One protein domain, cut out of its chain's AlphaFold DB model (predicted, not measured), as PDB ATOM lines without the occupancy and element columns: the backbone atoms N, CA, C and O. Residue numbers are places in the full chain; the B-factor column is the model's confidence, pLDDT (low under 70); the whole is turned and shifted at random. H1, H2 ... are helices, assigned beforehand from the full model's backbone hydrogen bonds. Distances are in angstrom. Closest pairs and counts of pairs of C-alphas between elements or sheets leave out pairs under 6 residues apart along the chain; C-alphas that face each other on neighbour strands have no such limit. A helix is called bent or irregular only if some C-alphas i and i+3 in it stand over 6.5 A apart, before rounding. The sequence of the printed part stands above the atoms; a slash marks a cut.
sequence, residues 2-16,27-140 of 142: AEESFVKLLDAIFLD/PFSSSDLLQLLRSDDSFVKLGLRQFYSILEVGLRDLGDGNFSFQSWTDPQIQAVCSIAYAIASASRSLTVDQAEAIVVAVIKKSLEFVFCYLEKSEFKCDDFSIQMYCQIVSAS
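AT A GLANCE: This is residues 2 to 16 and 27 to 140 of the 142 residues of the protein "Auxin transport protein BIG" of Cucumis melo var. makuwa (UniProt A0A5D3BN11). Four helices, H3, H5, H6 and H7, make a loosely aligned up-and-down bundle, with H5 and H6 in the middle, H3 on one side of them and H7 on the other. H1 and H2 cross one end of it, H1 packing across H3 and H2 on the last residues of H5, while the short H4 sits at the other end, beside the end of H3; residues 122 to 127, of which 127 belongs to H7, stick out. The printed part has 129 residues with seven named helices, H1 to H7 in order along the chain, and no named strand; its class is all helix. The whole is compact, with a radius of gyration of the C-alphas of 14.5 A, and spans 41 by 30 by 29 A along its three main axes.

IN THESE COORDINATES: H1 is residues 2 to 14, 18.8 A from first to last C-alpha, beginning at C-alpha 2 at (131.921, -13.093, 264.596). Beyond the cut comes H2, residues 30 to 38. H3 is residues 42 to 58, 24.3 A long, and begins with C-alpha 42 at (133.904, -4.354, 257.573). H4 has four residues, 68 to 71. H5, residues 74 to 91, measures 25.6 A. H6, residues 101 to 120, is the longest helix by residues, with 20, and measures 28.6 A. H7 is residues 127 to 140, 20.2 A long, and ends at C-alpha 140 at (114.717, 8.950, 262.686). No helix is bent.

HOW THE PARTS SIT: H5 is the hub, touching four other helices, H1, H2, H6 and H7. H3, H5, H6 and H7 form a bundle, helices packed beside each other, that is up and down, each running against the one before it in the chain. H5 and H6 are a helical hairpin; they touch at a steep tilt of 39 degrees, opposite ways, the closest C-alphas being those of Ala 84 and Ser 110, 6.0 A apart. H6 and H7 are a second helical hairpin, opposite ways at a shallow tilt of 33 degrees, only just short of steep; the closest C-alphas, of Val 114 and Tyr 133, are 6.5 A apart. H5 and H7 touch and run the same way at a shallow tilt of 28 degrees, with the C-alphas of Ala 88 and Ala 139 closest at 5.8 A. H3 and H6 touch and run the same way at a shallow tilt of 23 degrees; the closest C-alphas, of Tyr 52 and Val 106, are 5.4 A apart. H3 and H7 are apart. H1 touches H3 at 87 degrees, about perpendicular, with the C-alphas of Phe 6 and Gly 47 closest at 4.3 A. H2 touches H5, whose residues 87 to 91 alone take part, at 81 degrees, about perpendicular; the closest C-alphas, of Leu 34 and Ala 90, are 5.0 A apart. H4 touches residues 57 to 58 of H3 alone, the C-alphas of Gly 58 and Phe 69 being closest at 4.2 A. In H1, H2, H3, H5, H6 and H7 every O i to N i+4 pair is within hydrogen-bond range; H4 is too short for such a pair.

THE WHOLE: The two C-alphas farthest apart are those of Pro 27 and Asp 64, at 45.1 A. Residues 17 to 26 are cut out, and C-alphas 16 and 27 across the cut are 5.6 A apart. Of the links that are printed whole, none is long. The mean pLDDT of the printed part is 75.6, with 43 residues under 70, among them residues 27 to 35, 93 to 99 and 121 to 140.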
ATOM      1  N   ALA A   2     133.243 -13.722 264.479       57.44
ATOM      2  CA  ALA A   2     131.921 -13.093 264.596       57.44
ATOM      3  C   ALA A   2     131.741 -12.377 265.952       57.44
ATOM      4  O   ALA A   2     131.499 -11.177 265.973       57.44
ATOM      5  N   GLU A   3     131.923 -13.061 267.084       68.50
ATOM      6  CA  GLU A   3     131.740 -12.450 268.417       68.50
ATOM      7  C   GLU A   3     132.654 -11.239 268.660       68.50
ATOM      8  O   GLU A   3     132.202 -10.225 269.180       68.50
ATOM      9  N   GLU A   4     133.900 -11.284 268.184       74.06
ATOM     10  CA  GLU A   4     134.850 -10.163 268.293       74.06
ATOM     11  C   GLU A   4     134.360  -8.887 267.595       74.06
ATOM     12  O   GLU A   4     134.722  -7.789 268.001       74.06
ATOM     13  N   SER A   5     133.546  -9.013 266.544       75.62
ATOM     14  CA  SER A   5     133.027  -7.861 265.798       75.62
ATOM     15  C   SER A   5     131.891  -7.173 266.553       75.62
ATOM     16  O   SER A   5     131.828  -5.946 266.585       75.62
ATOM     17  N   PHE A   6     131.044  -7.957 267.223       76.00
ATOM     18  CA  PHE A   6     130.014  -7.428 268.111       76.00
ATOM     19  C   PHE A   6     130.639  -6.778 269.344       76.00
ATOM     20  O   PHE A   6     130.288  -5.654 269.675       76.00
ATOM     21  N   VAL A   7     131.625  -7.433 269.966       78.31
ATOM     22  CA  VAL A   7     132.360  -6.877 271.113       78.31
ATOM     23  C   VAL A   7     133.021  -5.550 270.745       78.31
ATOM     24  O   VAL A   7     132.845  -4.580 271.462       78.31
ATOM     25  N   LYS A   8     133.671  -5.445 269.580       75.12
ATOM     26  CA  LYS A   8     134.243  -4.171 269.110       75.12
ATOM     27  C   LYS A   8     133.200  -3.080 268.873       75.12
ATOM     28  O   LYS A   8     133.490  -1.910 269.108       75.12
ATOM     29  N   LEU A   9     132.009  -3.439 268.390       78.00
ATOM     30  CA  LEU A   9     130.906  -2.487 268.270       78.00
ATOM     31  C   LEU A   9     130.459  -2.010 269.658       78.00
ATOM     32  O   LEU A   9     130.271  -0.815 269.849       78.00
ATOM     33  N   LEU A  10     130.319  -2.925 270.619       79.62
ATOM     34  CA  LEU A  10     129.968  -2.584 271.998       79.62
ATOM     35  C   LEU A  10     131.037  -1.714 272.653       79.62
ATOM     36  O   LEU A  10     130.690  -0.730 273.294       79.62
ATOM     37  N   ASP A  11     132.313  -2.025 272.436       78.00
ATOM     38  CA  ASP A  11     133.422  -1.212 272.914       78.00
ATOM     39  C   ASP A  11     133.334   0.200 272.323       78.00
ATOM     40  O   ASP A  11     133.372   1.183 273.051       78.00
ATOM     41  N   ALA A  12     133.103   0.326 271.014       72.25
ATOM     42  CA  ALA A  12     132.935   1.632 270.381       72.25
ATOM     43  C   ALA A  12     131.701   2.414 270.878       72.25
ATOM     44  O   ALA A  12     131.678   3.640 270.775       72.25
ATOM     45  N   ILE A  13     130.676   1.724 271.390       73.25
ATOM     46  CA  ILE A  13     129.447   2.333 271.916       73.25
ATOM     47  C   ILE A  13     129.580   2.720 273.399       73.25
ATOM     48  O   ILE A  13     129.069   3.769 273.793       73.25
ATOM     49  N   PHE A  14     130.209   1.877 274.223       71.69
ATOM     50  CA  PHE A  14     130.119   1.943 275.688       71.69
ATOM     51  C   PHE A  14     131.443   2.190 276.420       71.69
ATOM     52  O   PHE A  14     131.397   2.468 277.620       71.69
ATOM     53  N   LEU A  15     132.610   2.111 275.770       63.78
ATOM     54  CA  LEU A  15     133.865   2.443 276.451       63.78
ATOM     55  C   LEU A  15     134.050   3.962 276.580       63.78
ATOM     56  O   LEU A  15     134.429   4.655 275.635       63.78
ATOM     57  N   ASP A  16     133.871   4.437 277.812       52.59
ATOM     58  CA  ASP A  16     134.733   5.454 278.415       52.59
ATOM     59  C   ASP A  16     135.906   4.700 279.079       52.59
ATOM     60  O   ASP A  16     135.697   3.754 279.845       52.59
ATOM     61  N   PRO A  27     137.362  10.882 275.556       45.00
ATOM     62  CA  PRO A  27     136.140  10.079 275.607       45.00
ATOM     63  C   PRO A  27     135.581   9.949 274.189       45.00
ATOM     64  O   PRO A  27     135.546  10.959 273.473       45.00
ATOM     65  N   PHE A  28     135.201   8.732 273.781       51.28
ATOM     66  CA  PHE A  28     134.609   8.482 272.466       51.28
ATOM     67  C   PHE A  28     133.415   9.425 272.295       51.28
ATOM     68  O   PHE A  28     132.389   9.321 272.967       51.28
ATOM     69  N   SER A  29     133.588  10.430 271.443       58.91
ATOM     70  CA  SER A  29     132.555  11.410 271.153       58.91
ATOM     71  C   SER A  29     131.524  10.756 270.241       58.91
ATOM     72  O   SER A  29     131.856   9.900 269.424       58.91
ATOM     73  N   SER A  30     130.278  11.232 270.270       57.44
ATOM     74  CA  SER A  30     129.294  10.948 269.213       57.44
ATOM     75  C   SER A  30     129.864  11.147 267.797       57.44
ATOM     76  O   SER A  30     129.444  10.472 266.862       57.44
ATOM     77  N   SER A  31     130.857  12.029 267.656       60.41
ATOM     78  CA  SER A  31     131.622  12.269 266.428       60.41
ATOM     79  C   SER A  31     132.465  11.065 265.988       60.41
ATOM     80  O   SER A  31     132.548  10.791 264.793       60.41
ATOM     81  N   ASP A  32     133.058  10.334 266.935       67.06
ATOM     82  CA  ASP A  32     133.904   9.165 266.674       67.06
ATOM     83  C   ASP A  32     133.043   7.957 266.280       67.06
ATOM     84  O   ASP A  32     133.363   7.246 265.329       67.06
ATOM     85  N   LEU A  33     131.886   7.782 266.933       69.19
ATOM     86  CA  LEU A  33     130.893   6.767 266.562       69.19
ATOM     87  C   LEU A  33     130.277   7.072 265.192       69.19
ATOM     88  O   LEU A  33     130.092   6.182 264.370       69.19
ATOM     89  N   LEU A  34     130.019   8.342 264.892       68.75
ATOM     90  CA  LEU A  34     129.566   8.760 263.570       68.75
ATOM     91  C   LEU A  34     130.627   8.501 262.492       68.75
ATOM     92  O   LEU A  34     130.288   8.031 261.408       68.75
ATOM     93  N   GLN A  35     131.904   8.768 262.773       69.00
ATOM     94  CA  GLN A  35     132.989   8.442 261.849       69.00
ATOM     95  C   GLN A  35     133.101   6.927 261.633       69.00
ATOM     96  O   GLN A  35     133.331   6.492 260.509       69.00
ATOM     97  N   LEU A  36     132.860   6.137 262.681       73.50
ATOM     98  CA  LEU A  36     132.796   4.681 262.623       73.50
ATOM     99  C   LEU A  36     131.630   4.189 261.745       73.50
ATOM    100  O   LEU A  36     131.831   3.327 260.898       73.50
ATOM    101  N   LEU A  37     130.434   4.769 261.900       71.25
ATOM    102  CA  LEU A  37     129.248   4.441 261.094       71.25
ATOM    103  C   LEU A  37     129.375   4.870 259.623       71.25
ATOM    104  O   LEU A  37     128.727   4.271 258.770       71.25
ATOM    105  N   ARG A  38     130.184   5.900 259.328       68.06
ATOM    106  CA  ARG A  38     130.539   6.322 257.957       68.06
ATOM    107  C   ARG A  38     131.677   5.514 257.345       68.06
ATOM    108  O   ARG A  38     131.921   5.629 256.148       68.06
ATOM    109  N   SER A  39     132.446   4.812 258.168       69.12
ATOM    110  CA  SER A  39     133.631   4.108 257.709       69.12
ATOM    111  C   SER A  39     133.221   2.855 256.946       69.12
ATOM    112  O   SER A  39     132.362   2.098 257.393       69.12
ATOM    113  N   ASP A  40     133.936   2.551 255.865       67.94
ATOM    114  CA  ASP A  40     133.836   1.267 255.163       67.94
ATOM    115  C   ASP A  40     134.397   0.081 255.985       67.94
ATOM    116  O   ASP A  40     134.701  -0.987 255.448       67.94
ATOM    117  N   ASP A  41     134.522   0.237 257.305       74.62
ATOM    118  CA  ASP A  41     135.055  -0.772 258.205       74.62
ATOM    119  C   ASP A  41     134.129  -1.995 258.262       74.62
ATOM    120  O   ASP A  41     133.051  -2.008 258.867       74.62
ATOM    121  N   SER A  42     134.593  -3.068 257.624       75.88
ATOM    122  CA  SER A  42     133.904  -4.354 257.573       75.88
ATOM    123  C   SER A  42     133.551  -4.928 258.953       75.88
ATOM    124  O   SER A  42     132.530  -5.609 259.065       75.88
ATOM    125  N   PHE A  43     134.324  -4.633 260.008       74.44
ATOM    126  CA  PHE A  43     134.054  -5.120 261.364       74.44
ATOM    127  C   PHE A  43     132.853  -4.417 261.988       74.44
ATOM    128  O   PHE A  43     132.014  -5.061 262.613       74.44
ATOM    129  N   VAL A  44     132.732  -3.110 261.768       78.31
ATOM    130  CA  VAL A  44     131.616  -2.297 262.267       78.31
ATOM    131  C   VAL A  44     130.332  -2.719 261.570       78.31
ATOM    132  O   VAL A  44     129.321  -2.982 262.221       78.31
ATOM    133  N   LYS A  45     130.387  -2.892 260.243       81.44
ATOM    134  CA  LYS A  45     129.260  -3.410 259.457       81.44
ATOM    135  C   LYS A  45     128.847  -4.803 259.917       81.44
ATOM    136  O   LYS A  45     127.656  -5.100 259.961       81.44
ATOM    137  N   LEU A  46     129.807  -5.659 260.266       82.56
ATOM    138  CA  LEU A  46     129.522  -6.987 260.797       82.56
ATOM    139  C   LEU A  46     128.859  -6.910 262.180       82.56
ATOM    140  O   LEU A  46     127.847  -7.575 262.383       82.56
ATOM    141  N   GLY A  47     129.339  -6.042 263.073       84.75
ATOM    142  CA  GLY A  47     128.698  -5.776 264.364       84.75
ATOM    143  C   GLY A  47     127.260  -5.268 264.213       84.75
ATOM    144  O   GLY A  47     126.353  -5.764 264.880       84.75
ATOM    145  N   LEU A  48     127.016  -4.340 263.281       85.62
ATOM    146  CA  LEU A  48     125.673  -3.831 262.982       85.62
ATOM    147  C   LEU A  48     124.752  -4.926 262.433       85.62
ATOM    148  O   LEU A  48     123.588  -4.998 262.814       85.62
ATOM    149  N   ARG A  49     125.266  -5.810 261.569       88.69
ATOM    150  CA  ARG A  49     124.514  -6.975 261.070       88.69
ATOM    151  C   ARG A  49     124.167  -7.949 262.189       88.69
ATOM    152  O   ARG A  49     123.066  -8.479 262.200       88.69
ATOM    153  N   GLN A  50     125.073  -8.163 263.135       88.69
ATOM    154  CA  GLN A  50     124.804  -9.013 264.293       88.69
ATOM    155  C   GLN A  50     123.738  -8.403 265.189       88.69
ATOM    156  O   GLN A  50     122.801  -9.096 265.570       88.69
ATOM    157  N   PHE A  51     123.835  -7.101 265.463       91.31
ATOM    158  CA  PHE A  51     122.805  -6.397 266.211       91.31
ATOM    159  C   PHE A  51     121.446  -6.452 265.501       91.31
ATOM    160  O   PHE A  51     120.431  -6.747 266.127       91.31
ATOM    161  N   TYR A  52     121.428  -6.274 264.178       90.62
ATOM    162  CA  TYR A  52     120.227  -6.461 263.369       90.62
ATOM    163  C   TYR A  52     119.629  -7.865 263.537       90.62
ATOM    164  O   TYR A  52     118.436  -7.992 263.794       90.62
ATOM    165  N   SER A  53     120.446  -8.921 263.479       91.75
ATOM    166  CA  SER A  53     119.970 -10.289 263.702       91.75
ATOM    167  C   SER A  53     119.453 -10.524 265.123       91.75
ATOM    168  O   SER A  53     118.507 -11.287 265.294       91.75
ATOM    169  N   ILE A  54     120.013  -9.862 266.143       91.94
ATOM    170  CA  ILE A  54     119.463  -9.904 267.508       91.94
ATOM    171  C   ILE A  54     118.050  -9.311 267.520       91.94
ATOM    172  O   ILE A  54     117.141  -9.925 268.078       91.94
ATOM    173  N   LEU A  55     117.836  -8.168 266.858       91.06
ATOM    174  CA  LEU A  55     116.509  -7.556 266.732       91.06
ATOM    175  C   LEU A  55     115.532  -8.462 265.970       91.06
ATOM    176  O   LEU A  55     114.387  -8.605 266.389       91.06
ATOM    177  N   GLU A  56     115.972  -9.113 264.888       93.12
ATOM    178  CA  GLU A  56     115.153 -10.090 264.155       93.12
ATOM    179  C   GLU A  56     114.772 -11.296 265.009       93.12
ATOM    180  O   GLU A  56     113.637 -11.766 264.945       93.12
ATOM    181  N   VAL A  57     115.707 -11.804 265.816       92.94
ATOM    182  CA  VAL A  57     115.425 -12.892 266.751       92.94
ATOM    183  C   VAL A  57     114.427 -12.427 267.798       92.94
ATOM    184  O   VAL A  57     113.463 -13.141 268.030       92.94
ATOM    185  N   GLY A  58     114.599 -11.237 268.377       88.81
ATOM    186  CA  GLY A  58     113.665 -10.682 269.357       88.81
ATOM    187  C   GLY A  58     112.254 -10.502 268.794       88.81
ATOM    188  O   GLY A  58     111.283 -10.880 269.440       88.81
ATOM    189  N   LEU A  59     112.144  -9.998 267.565       90.06
ATOM    190  CA  LEU A  59     110.881  -9.761 266.855       90.06
ATOM    191  C   LEU A  59     110.301 -11.000 266.166       90.06
ATOM    192  O   LEU A  59     109.294 -10.901 265.464       90.06
ATOM    193  N   ARG A  60     110.910 -12.176 266.330       92.06
ATOM    194  CA  ARG A  60     110.351 -13.407 265.780       92.06
ATOM    195  C   ARG A  60     109.042 -13.734 266.494       92.06
ATOM    196  O   ARG A  60     109.047 -13.974 267.704       92.06
ATOM    197  N   ASP A  61     107.967 -13.768 265.713       86.88
ATOM    198  CA  ASP A  61     106.633 -14.198 266.131       86.88
ATOM    199  C   ASP A  61     106.645 -15.692 266.487       86.88
ATOM    200  O   ASP A  61     107.164 -16.523 265.733       86.88
ATOM    201  N   LEU A  62     106.107 -16.019 267.661       85.69
ATOM    202  CA  LEU A  62     105.998 -17.380 268.181       85.69
ATOM    203  C   LEU A  62     104.642 -18.039 267.866       85.69
ATOM    204  O   LEU A  62     104.451 -19.215 268.174       85.69
ATOM    205  N   GLY A  63     103.737 -17.333 267.180       75.75
ATOM    206  CA  GLY A  63     102.479 -17.868 266.647       75.75
ATOM    207  C   GLY A  63     101.256 -17.678 267.549       75.75
ATOM    208  O   GLY A  63     100.147 -18.036 267.159       75.75
ATOM    209  N   ASP A  64     101.430 -17.089 268.728       78.50
ATOM    210  CA  ASP A  64     100.392 -16.748 269.711       78.50
ATOM    211  C   ASP A  64     100.241 -15.224 269.895       78.50
ATOM    212  O   ASP A  64      99.589 -14.752 270.828       78.50
ATOM    213  N   GLY A  65     100.843 -14.440 268.996       76.88
ATOM    214  CA  GLY A  65     100.944 -12.992 269.131       76.88
ATOM    215  C   GLY A  65     102.000 -12.557 270.149       76.88
ATOM    216  O   GLY A  65     102.057 -11.364 270.466       76.88
ATOM    217  N   ASN A  66     102.821 -13.481 270.656       81.94
ATOM    218  CA  ASN A  66     104.001 -13.173 271.442       81.94
ATOM    219  C   ASN A  66     105.249 -13.154 270.569       81.94
ATOM    220  O   ASN A  66     105.412 -13.902 269.604       81.94
ATOM    221  N   PHE A  67     106.159 -12.274 270.956       87.31
ATOM    222  CA  PHE A  67     107.464 -12.154 270.338       87.31
ATOM    223  C   PHE A  67     108.507 -12.849 271.198       87.31
ATOM    224  O   PHE A  67     108.408 -12.874 272.425       87.31
ATOM    225  N   SER A  68     109.560 -13.350 270.562       89.06
ATOM    226  CA  SER A  68     110.654 -14.030 271.260       89.06
ATOM    227  C   SER A  68     111.345 -13.148 272.308       89.06
ATOM    228  O   SER A  68     111.861 -13.670 273.291       89.06
ATOM    229  N   PHE A  69     111.328 -11.816 272.155       86.69
ATOM    230  CA  PHE A  69     111.880 -10.903 273.159       86.69
ATOM    231  C   PHE A  69     111.157 -10.978 274.507       86.69
ATOM    232  O   PHE A  69     111.735 -10.607 275.519       86.69
ATOM    233  N   GLN A  70     109.913 -11.462 274.562       86.00
ATOM    234  CA  GLN A  70     109.179 -11.575 275.825       86.00
ATOM    235  C   GLN A  70     109.780 -12.626 276.768       86.00
ATOM    236  O   GLN A  70     109.511 -12.599 277.963       86.00
ATOM    237  N   SER A  71     110.607 -13.544 276.253       87.75
ATOM    238  CA  SER A  71     111.370 -14.471 277.090       87.75
ATOM    239  C   SER A  71     112.705 -13.887 277.571       87.75
ATOM    240  O   SER A  71     113.475 -14.601 278.214       87.75
ATOM    241  N   TRP A  72     113.044 -12.650 277.193       88.44
ATOM    242  CA  TRP A  72     114.282 -11.989 277.604       88.44
ATOM    243  C   TRP A  72     114.109 -11.331 278.972       88.44
ATOM    244  O   TRP A  72     113.009 -10.977 279.384       88.44
ATOM    245  N   THR A  73     115.217 -11.163 279.686       86.56
ATOM    246  CA  THR A  73     115.238 -10.462 280.970       86.56
ATOM    247  C   THR A  73     115.268  -8.947 280.764       86.56
ATOM    248  O   THR A  73     115.789  -8.467 279.754       86.56
ATOM    249  N   ASP A  74     114.784  -8.171 281.740       82.56
ATOM    250  CA  ASP A  74     114.809  -6.700 281.663       82.56
ATOM    251  C   ASP A  74     116.205  -6.133 281.336       82.56
ATOM    252  O   ASP A  74     116.300  -5.268 280.464       82.56
ATOM    253  N   PRO A  75     117.322  -6.648 281.904       83.75
ATOM    254  CA  PRO A  75     118.659  -6.205 281.512       83.75
ATOM    255  C   PRO A  75     119.009  -6.490 280.044       83.75
ATOM    256  O   PRO A  75     119.721  -5.704 279.424       83.75
ATOM    257  N   GLN A  76     118.527  -7.598 279.466       86.50
ATOM    258  CA  GLN A  76     118.748  -7.915 278.049       86.50
ATOM    259  C   GLN A  76     117.980  -6.950 277.145       86.50
ATOM    260  O   GLN A  76     118.545  -6.437 276.177       86.50
ATOM    261  N   ILE A  77     116.723  -6.658 277.491       86.19
ATOM    262  CA  ILE A  77     115.917  -5.645 276.802       86.19
ATOM    263  C   ILE A  77     116.612  -4.286 276.899       86.19
ATOM    264  O   ILE A  77     116.843  -3.639 275.880       86.19
ATOM    265  N   GLN A  78     117.024  -3.881 278.101       82.56
ATOM    266  CA  GLN A  78     117.714  -2.617 278.336       82.56
ATOM    267  C   GLN A  78     119.013  -2.506 277.525       82.56
ATOM    268  O   GLN A  78     119.264  -1.459 276.935       82.56
ATOM    269  N   ALA A  79     119.814  -3.571 277.440       84.38
ATOM    270  CA  ALA A  79     121.043  -3.569 276.651       84.38
ATOM    271  C   ALA A  79     120.766  -3.339 275.155       84.38
ATOM    272  O   ALA A  79     121.401  -2.485 274.533       84.38
ATOM    273  N   VAL A  80     119.787  -4.048 274.583       87.25
ATOM    274  CA  VAL A  80     119.387  -3.882 273.174       87.25
ATOM    275  C   VAL A  80     118.895  -2.461 272.909       87.25
ATOM    276  O   VAL A  80     119.318  -1.815 271.951       87.25
ATOM    277  N   CYS A  81     118.074  -1.947 273.815       83.56
ATOM    278  CA  CYS A  81     117.577  -0.580 273.831       83.56
ATOM    279  C   CYS A  81     118.707   0.470 273.867       83.56
ATOM    280  O   CYS A  81     118.714   1.410 273.069       83.56
ATOM    281  N   SER A  82     119.706   0.301 274.739       81.44
ATOM    282  CA  SER A  82     120.855   1.210 274.841       81.44
ATOM    283  C   SER A  82     121.736   1.199 273.589       81.44
ATOM    284  O   SER A  82     122.162   2.262 273.135       81.44
ATOM    285  N   ILE A  83     121.974   0.024 272.996       84.50
ATOM    286  CA  ILE A  83     122.726  -0.108 271.737       84.50
ATOM    287  C   ILE A  83     121.987   0.607 270.600       84.50
ATOM    288  O   ILE A  83     122.579   1.424 269.893       84.50
ATOM    289  N   ALA A  84     120.683   0.344 270.453       85.88
ATOM    290  CA  ALA A  84     119.841   0.989 269.449       85.88
ATOM    291  C   ALA A  84     119.872   2.516 269.578       85.88
ATOM    292  O   ALA A  84     120.029   3.223 268.579       85.88
ATOM    293  N   TYR A  85     119.774   3.027 270.808       81.00
ATOM    294  CA  TYR A  85     119.854   4.456 271.082       81.00
ATOM    295  C   TYR A  85     121.203   5.057 270.674       81.00
ATOM    296  O   TYR A  85     121.229   6.094 270.010       81.00
ATOM    297  N   ALA A  86     122.322   4.426 271.032       81.12
ATOM    298  CA  ALA A  86     123.642   4.943 270.688       81.12
ATOM    299  C   ALA A  86     123.853   5.018 269.169       81.12
ATOM    300  O   ALA A  86     124.320   6.040 268.657       81.12
ATOM    301  N   ILE A  87     123.429   3.977 268.444       81.56
ATOM    302  CA  ILE A  87     123.487   3.933 266.978       81.56
ATOM    303  C   ILE A  87     122.611   5.038 266.376       81.56
ATOM    304  O   ILE A  87     123.099   5.811 265.552       81.56
ATOM    305  N   ALA A  88     121.355   5.163 266.817       81.50
ATOM    306  CA  ALA A  88     120.431   6.190 266.328       81.50
ATOM    307  C   ALA A  88     120.919   7.618 266.648       81.50
ATOM    308  O   ALA A  88     120.788   8.544 265.849       81.50
ATOM    309  N   SER A  89     121.517   7.820 267.822       77.00
ATOM    310  CA  SER A  89     122.036   9.127 268.220       77.00
ATOM    311  C   SER A  89     123.238   9.544 267.376       77.00
ATOM    312  O   SER A  89     123.321  10.702 266.960       77.00
ATOM    313  N   ALA A  90     124.146   8.614 267.076       76.94
ATOM    314  CA  ALA A  90     125.289   8.881 266.212       76.94
ATOM    315  C   ALA A  90     124.892   9.023 264.738       76.94
ATOM    316  O   ALA A  90     125.467   9.848 264.027       76.94
ATOM    317  N   SER A  91     123.877   8.285 264.277       76.31
ATOM    318  CA  SER A  91     123.383   8.404 262.904       76.31
ATOM    319  C   SER A  91     122.705   9.743 262.623       76.31
ATOM    320  O   SER A  91     122.647  10.146 261.469       76.31
ATOM    321  N   ARG A  92     122.234  10.463 263.650       70.19
ATOM    322  CA  ARG A  92     121.534  11.754 263.509       70.19
ATOM    323  C   ARG A  92     122.329  12.813 262.742       70.19
ATOM    324  O   ARG A  92     121.739  13.706 262.148       70.19
ATOM    325  N   SER A  93     123.660  12.747 262.766       68.94
ATOM    326  CA  SER A  93     124.499  13.692 262.011       68.94
ATOM    327  C   SER A  93     124.960  13.149 260.650       68.94
ATOM    328  O   SER A  93     125.788  13.781 259.991       68.94
ATOM    329  N   LEU A  94     124.437  11.997 260.213       66.38
ATOM    330  CA  LEU A  94     124.588  11.474 258.854       66.38
ATOM    331  C   LEU A  94     123.542  12.108 257.939       66.38
ATOM    332  O   LEU A  94     122.376  12.216 258.303       66.38
ATOM    333  N   THR A  95     123.942  12.484 256.728       65.50
ATOM    334  CA  THR A  95     122.966  12.754 255.667       65.50
ATOM    335  C   THR A  95     122.466  11.434 255.082       65.50
ATOM    336  O   THR A  95     123.151  10.415 255.174       65.50
ATOM    337  N   VAL A  96     121.295  11.440 254.438       61.97
ATOM    338  CA  VAL A  96     120.710  10.239 253.806       61.97
ATOM    339  C   VAL A  96     121.679   9.586 252.809       61.97
ATOM    340  O   VAL A  96     121.774   8.365 252.770       61.97
ATOM    341  N   ASP A  97     122.465  10.386 252.084       61.66
ATOM    342  CA  ASP A  97     123.484   9.893 251.142       61.66
ATOM    343  C   ASP A  97     124.707   9.252 251.824       61.66
ATOM    344  O   ASP A  97     125.446   8.495 251.202       61.66
ATOM    345  N   GLN A  98     124.943   9.566 253.101       56.56
ATOM    346  CA  GLN A  98     126.040   9.030 253.914       56.56
ATOM    347  C   GLN A  98     125.595   7.883 254.825       56.56
ATOM    348  O   GLN A  98     126.435   7.211 255.421       56.56
ATOM    349  N   ALA A  99     124.286   7.691 254.988       65.94
ATOM    350  CA  ALA A  99     123.737   6.641 255.822       65.94
ATOM    351  C   ALA A  99     123.792   5.314 255.064       65.94
ATOM    352  O   ALA A  99     123.033   5.072 254.124       65.94
ATOM    353  N   GLU A 100     124.688   4.424 255.485       74.25
ATOM    354  CA  GLU A 100     124.738   3.091 254.903       74.25
ATOM    355  C   GLU A 100     123.418   2.340 255.106       74.25
ATOM    356  O   GLU A 100     122.782   2.420 256.162       74.25
ATOM    357  N   ALA A 101     123.045   1.521 254.119       80.69
ATOM    358  CA  ALA A 101     121.802   0.750 254.144       80.69
ATOM    359  C   ALA A 101     121.645  -0.101 255.419       80.69
ATOM    360  O   ALA A 101     120.529  -0.277 255.908       80.69
ATOM    361  N   ILE A 102     122.753  -0.598 255.985       82.44
ATOM    362  CA  ILE A 102     122.733  -1.381 257.224       82.44
ATOM    363  C   ILE A 102     122.376  -0.536 258.452       82.44
ATOM    364  O   ILE A 102     121.624  -1.002 259.302       82.44
ATOM    365  N   VAL A 103     122.840   0.715 258.529       82.25
ATOM    366  CA  VAL A 103     122.517   1.636 259.629       82.25
ATOM    367  C   VAL A 103     121.026   1.963 259.603       82.25
ATOM    368  O   VAL A 103     120.340   1.840 260.615       82.25
ATOM    369  N   VAL A 104     120.494   2.279 258.418       83.44
ATOM    370  CA  VAL A 104     119.061   2.544 258.228       83.44
ATOM    371  C   VAL A 104     118.216   1.318 258.585       83.44
ATOM    372  O   VAL A 104     117.190   1.450 259.252       83.44
ATOM    373  N   ALA A 105     118.639   0.120 258.167       87.12
ATOM    374  CA  ALA A 105     117.944  -1.122 258.499       87.12
ATOM    375  C   ALA A 105     117.918  -1.374 260.014       87.12
ATOM    376  O   ALA A 105     116.861  -1.701 260.553       87.12
ATOM    377  N   VAL A 106     119.044  -1.166 260.706       87.06
ATOM    378  CA  VAL A 106     119.148  -1.286 262.168       87.06
ATOM    379  C   VAL A 106     118.217  -0.309 262.879       87.06
ATOM    380  O   VAL A 106     117.489  -0.726 263.777       87.06
ATOM    381  N   ILE A 107     118.179   0.962 262.470       86.56
ATOM    382  CA  ILE A 107     117.304   1.971 263.090       86.56
ATOM    383  C   ILE A 107     115.833   1.596 262.906       86.56
ATOM    384  O   ILE A 107     115.076   1.563 263.875       86.56
ATOM    385  N   LYS A 108     115.430   1.238 261.680       87.06
ATOM    386  CA  LYS A 108     114.054   0.806 261.392       87.06
ATOM    387  C   LYS A 108     113.654  -0.416 262.215       87.06
ATOM    388  O   LYS A 108     112.569  -0.431 262.789       87.06
ATOM    389  N   LYS A 109     114.532  -1.416 262.309       89.50
ATOM    390  CA  LYS A 109     114.258  -2.631 263.086       89.50
ATOM    391  C   LYS A 109     114.237  -2.359 264.590       89.50
ATOM    392  O   LYS A 109     113.448  -2.960 265.307       89.50
ATOM    393  N   SER A 110     115.042  -1.407 265.059       89.00
ATOM    394  CA  SER A 110     115.019  -0.949 266.450       89.00
ATOM    395  C   SER A 110     113.703  -0.245 266.791       89.00
ATOM    396  O   SER A 110     113.140  -0.493 267.850       89.00
ATOM    397  N   LEU A 111     113.172   0.591 265.889       86.31
ATOM    398  CA  LEU A 111     111.853   1.219 266.056       86.31
ATOM    399  C   LEU A 111     110.731   0.185 266.158       86.31
ATOM    400  O   LEU A 111     109.895   0.283 267.051       86.31
ATOM    401  N   GLU A 112     110.731  -0.809 265.266       88.56
ATOM    402  CA  GLU A 112     109.773  -1.919 265.299       88.56
ATOM    403  C   GLU A 112     109.861  -2.679 266.629       88.56
ATOM    404  O   GLU A 112     108.843  -2.913 267.272       88.56
ATOM    405  N   PHE A 113     111.081  -2.976 267.093       87.69
ATOM    406  CA  PHE A 113     111.315  -3.642 268.374       87.69
ATOM    407  C   PHE A 113     110.712  -2.864 269.545       87.69
ATOM    408  O   PHE A 113     109.963  -3.431 270.337       87.69
ATOM    409  N   VAL A 114     110.992  -1.561 269.637       84.75
ATOM    410  CA  VAL A 114     110.464  -0.727 270.724       84.75
ATOM    411  C   VAL A 114     108.946  -0.597 270.637       84.75
ATOM    412  O   VAL A 114     108.279  -0.658 271.665       84.75
ATOM    413  N   PHE A 115     108.384  -0.462 269.435       83.31
ATOM    414  CA  PHE A 115     106.936  -0.403 269.250       83.31
ATOM    415  C   PHE A 115     106.252  -1.689 269.733       83.31
ATOM    416  O   PHE A 115     105.344  -1.626 270.558       83.31
ATOM    417  N   CYS A 116     106.736  -2.852 269.291       85.44
ATOM    418  CA  CYS A 116     106.206  -4.146 269.715       85.44
ATOM    419  C   CYS A 116     106.401  -4.387 271.218       85.44
ATOM    420  O   CYS A 116     105.514  -4.930 271.874       85.44
ATOM    421  N   TYR A 117     107.538  -3.965 271.781       83.00
ATOM    422  CA  TYR A 117     107.784  -4.028 273.221       83.00
ATOM    423  C   TYR A 117     106.771  -3.187 274.006       83.00
ATOM    424  O   TYR A 117     106.183  -3.681 274.964       83.00
ATOM    425  N   LEU A 118     106.513  -1.947 273.579       79.62
ATOM    426  CA  LEU A 118     105.530  -1.067 274.217       79.62
ATOM    427  C   LEU A 118     104.098  -1.595 274.087       79.62
ATOM    428  O   LEU A 118     103.326  -1.476 275.030       79.62
ATOM    429  N   GLU A 119     103.739  -2.188 272.948       80.06
ATOM    430  CA  GLU A 119     102.406  -2.761 272.731       80.06
ATOM    431  C   GLU A 119     102.135  -3.970 273.639       80.06
ATOM    432  O   GLU A 119     101.007  -4.178 274.085       80.06
ATOM    433  N   LYS A 120     103.165  -4.780 273.906       77.00
ATOM    434  CA  LYS A 120     103.052  -6.013 274.699       77.00
ATOM    435  C   LYS A 120     103.358  -5.830 276.181       77.00
ATOM    436  O   LYS A 120     103.031  -6.706 276.975       77.00
ATOM    437  N   SER A 121     103.990  -4.724 276.550       64.94
ATOM    438  CA  SER A 121     104.283  -4.391 277.937       64.94
ATOM    439  C   SER A 121     102.991  -4.068 278.691       64.94
ATOM    440  O   SER A 121     102.294  -3.099 278.382       64.94
ATOM    441  N   GLU A 122     102.680  -4.847 279.731       57.56
ATOM    442  CA  GLU A 122     101.782  -4.404 280.798       57.56
ATOM    443  C   GLU A 122     102.504  -3.290 281.567       57.56
ATOM    444  O   GLU A 122     103.174  -3.566 282.557       57.56
ATOM    445  N   PHE A 123     102.457  -2.051 281.064       51.44
ATOM    446  CA  PHE A 123     103.191  -0.890 281.580       51.44
ATOM    447  C   PHE A 123     103.270  -0.841 283.123       51.44
ATOM    448  O   PHE A 123     102.468  -0.190 283.792       51.44
ATOM    449  N   LYS A 124     104.334  -1.408 283.698       48.22
ATOM    450  CA  LYS A 124     105.024  -0.781 284.822       48.22
ATOM    451  C   LYS A 124     105.923   0.245 284.167       48.22
ATOM    452  O   LYS A 124     107.013  -0.070 283.712       48.22
ATOM    453  N   CYS A 125     105.343   1.418 283.946       45.47
ATOM    454  CA  CYS A 125     105.951   2.541 283.255       45.47
ATOM    455  C   CYS A 125     107.238   2.973 283.970       45.47
ATOM    456  O   CYS A 125     107.226   3.900 284.771       45.47
ATOM    457  N   ASP A 126     108.345   2.304 283.672       53.53
ATOM    458  CA  ASP A 126     109.662   2.869 283.884       53.53
ATOM    459  C   ASP A 126     109.907   3.858 282.740       53.53
ATOM    460  O   ASP A 126     109.863   3.501 281.553       53.53
ATOM    461  N   ASP A 127     110.149   5.115 283.124       55.91
ATOM    462  CA  ASP A 127     110.326   6.297 282.267       55.91
ATOM    463  C   ASP A 127     111.266   6.075 281.065       55.91
ATOM    464  O   ASP A 127     111.143   6.741 280.035       55.91
ATOM    465  N   PHE A 128     112.181   5.106 281.160       55.38
ATOM    466  CA  PHE A 128     113.176   4.780 280.141       55.38
ATOM    467  C   PHE A 128     112.589   4.263 278.825       55.38
ATOM    468  O   PHE A 128     113.094   4.617 277.761       55.38
ATOM    469  N   SER A 129     111.529   3.453 278.861       58.75
ATOM    470  CA  SER A 129     110.947   2.855 277.646       58.75
ATOM    471  C   SER A 129     110.250   3.903 276.763       58.75
ATOM    472  O   SER A 129     110.411   3.906 275.540       58.75
ATOM    473  N   ILE A 130     109.567   4.863 277.394       61.34
ATOM    474  CA  ILE A 130     108.916   6.001 276.733       61.34
ATOM    475  C   ILE A 130     109.947   7.055 276.305       61.34
ATOM    476  O   ILE A 130     109.891   7.526 275.166       61.34
ATOM    477  N   GLN A 131     110.915   7.410 277.166       62.38
ATOM    478  CA  GLN A 131     111.998   8.331 276.786       62.38
ATOM    479  C   GLN A 131     112.776   7.812 275.580       62.38
ATOM    480  O   GLN A 131     113.026   8.567 274.640       62.38
ATOM    481  N   MET A 132     113.111   6.524 275.573       62.88
ATOM    482  CA  MET A 132     113.833   5.905 274.473       62.88
ATOM    483  C   MET A 132     113.011   5.899 273.181       62.88
ATOM    484  O   MET A 132     113.552   6.256 272.137       62.88
ATOM    485  N   TYR A 133     111.723   5.536 273.221       65.44
ATOM    486  CA  TYR A 133     110.862   5.596 272.035       65.44
ATOM    487  C   TYR A 133     110.861   7.001 271.426       65.44
ATOM    488  O   TYR A 133     111.160   7.168 270.243       65.44
ATOM    489  N   CYS A 134     110.642   8.029 272.248       63.47
ATOM    490  CA  CYS A 134     110.707   9.422 271.813       63.47
ATOM    491  C   CYS A 134     112.086   9.800 271.244       63.47
ATOM    492  O   CYS A 134     112.179  10.579 270.292       63.47
ATOM    493  N   GLN A 135     113.170   9.243 271.781       66.06
ATOM    494  CA  GLN A 135     114.534   9.534 271.341       66.06
ATOM    495  C   GLN A 135     114.933   8.827 270.038       66.06
ATOM    496  O   GLN A 135     115.568   9.448 269.188       66.06
ATOM    497  N   ILE A 136     114.539   7.567 269.837       65.69
ATOM    498  CA  ILE A 136     114.775   6.850 268.573       65.69
ATOM    499  C   ILE A 136     113.888   7.440 267.470       65.69
ATOM    500  O   ILE A 136     114.368   7.683 266.362       65.69
ATOM    501  N   VAL A 137     112.624   7.753 267.774       65.62
ATOM    502  CA  VAL A 137     111.725   8.445 266.839       65.62
ATOM    503  C   VAL A 137     112.297   9.814 266.468       65.62
ATOM    504  O   VAL A 137     112.468  10.093 265.287       65.62
ATOM    505  N   SER A 138     112.698  10.647 267.433       63.38
ATOM    506  CA  SER A 138     113.294  11.959 267.117       63.38
ATOM    507  C   SER A 138     114.618  11.872 266.351       63.38
ATOM    508  O   SER A 138     114.934  12.781 265.590       63.38
ATOM    509  N   ALA A 139     115.378  10.784 266.496       58.66
ATOM    510  CA  ALA A 139     116.580  10.535 265.701       58.66
ATOM    511  C   ALA A 139     116.298  10.028 264.271       58.66
ATOM    512  O   ALA A 139     117.199  10.075 263.441       58.66
ATOM    513  N   SER A 140     115.081   9.554 263.980       57.91
ATOM    514  CA  SER A 140     114.717   8.950 262.686       57.91
ATOM    515  C   SER A 140     113.973   9.897 261.727       57.91
ATOM    516  O   SER A 140     113.777   9.540 260.570       57.91
TER     517      SER A 140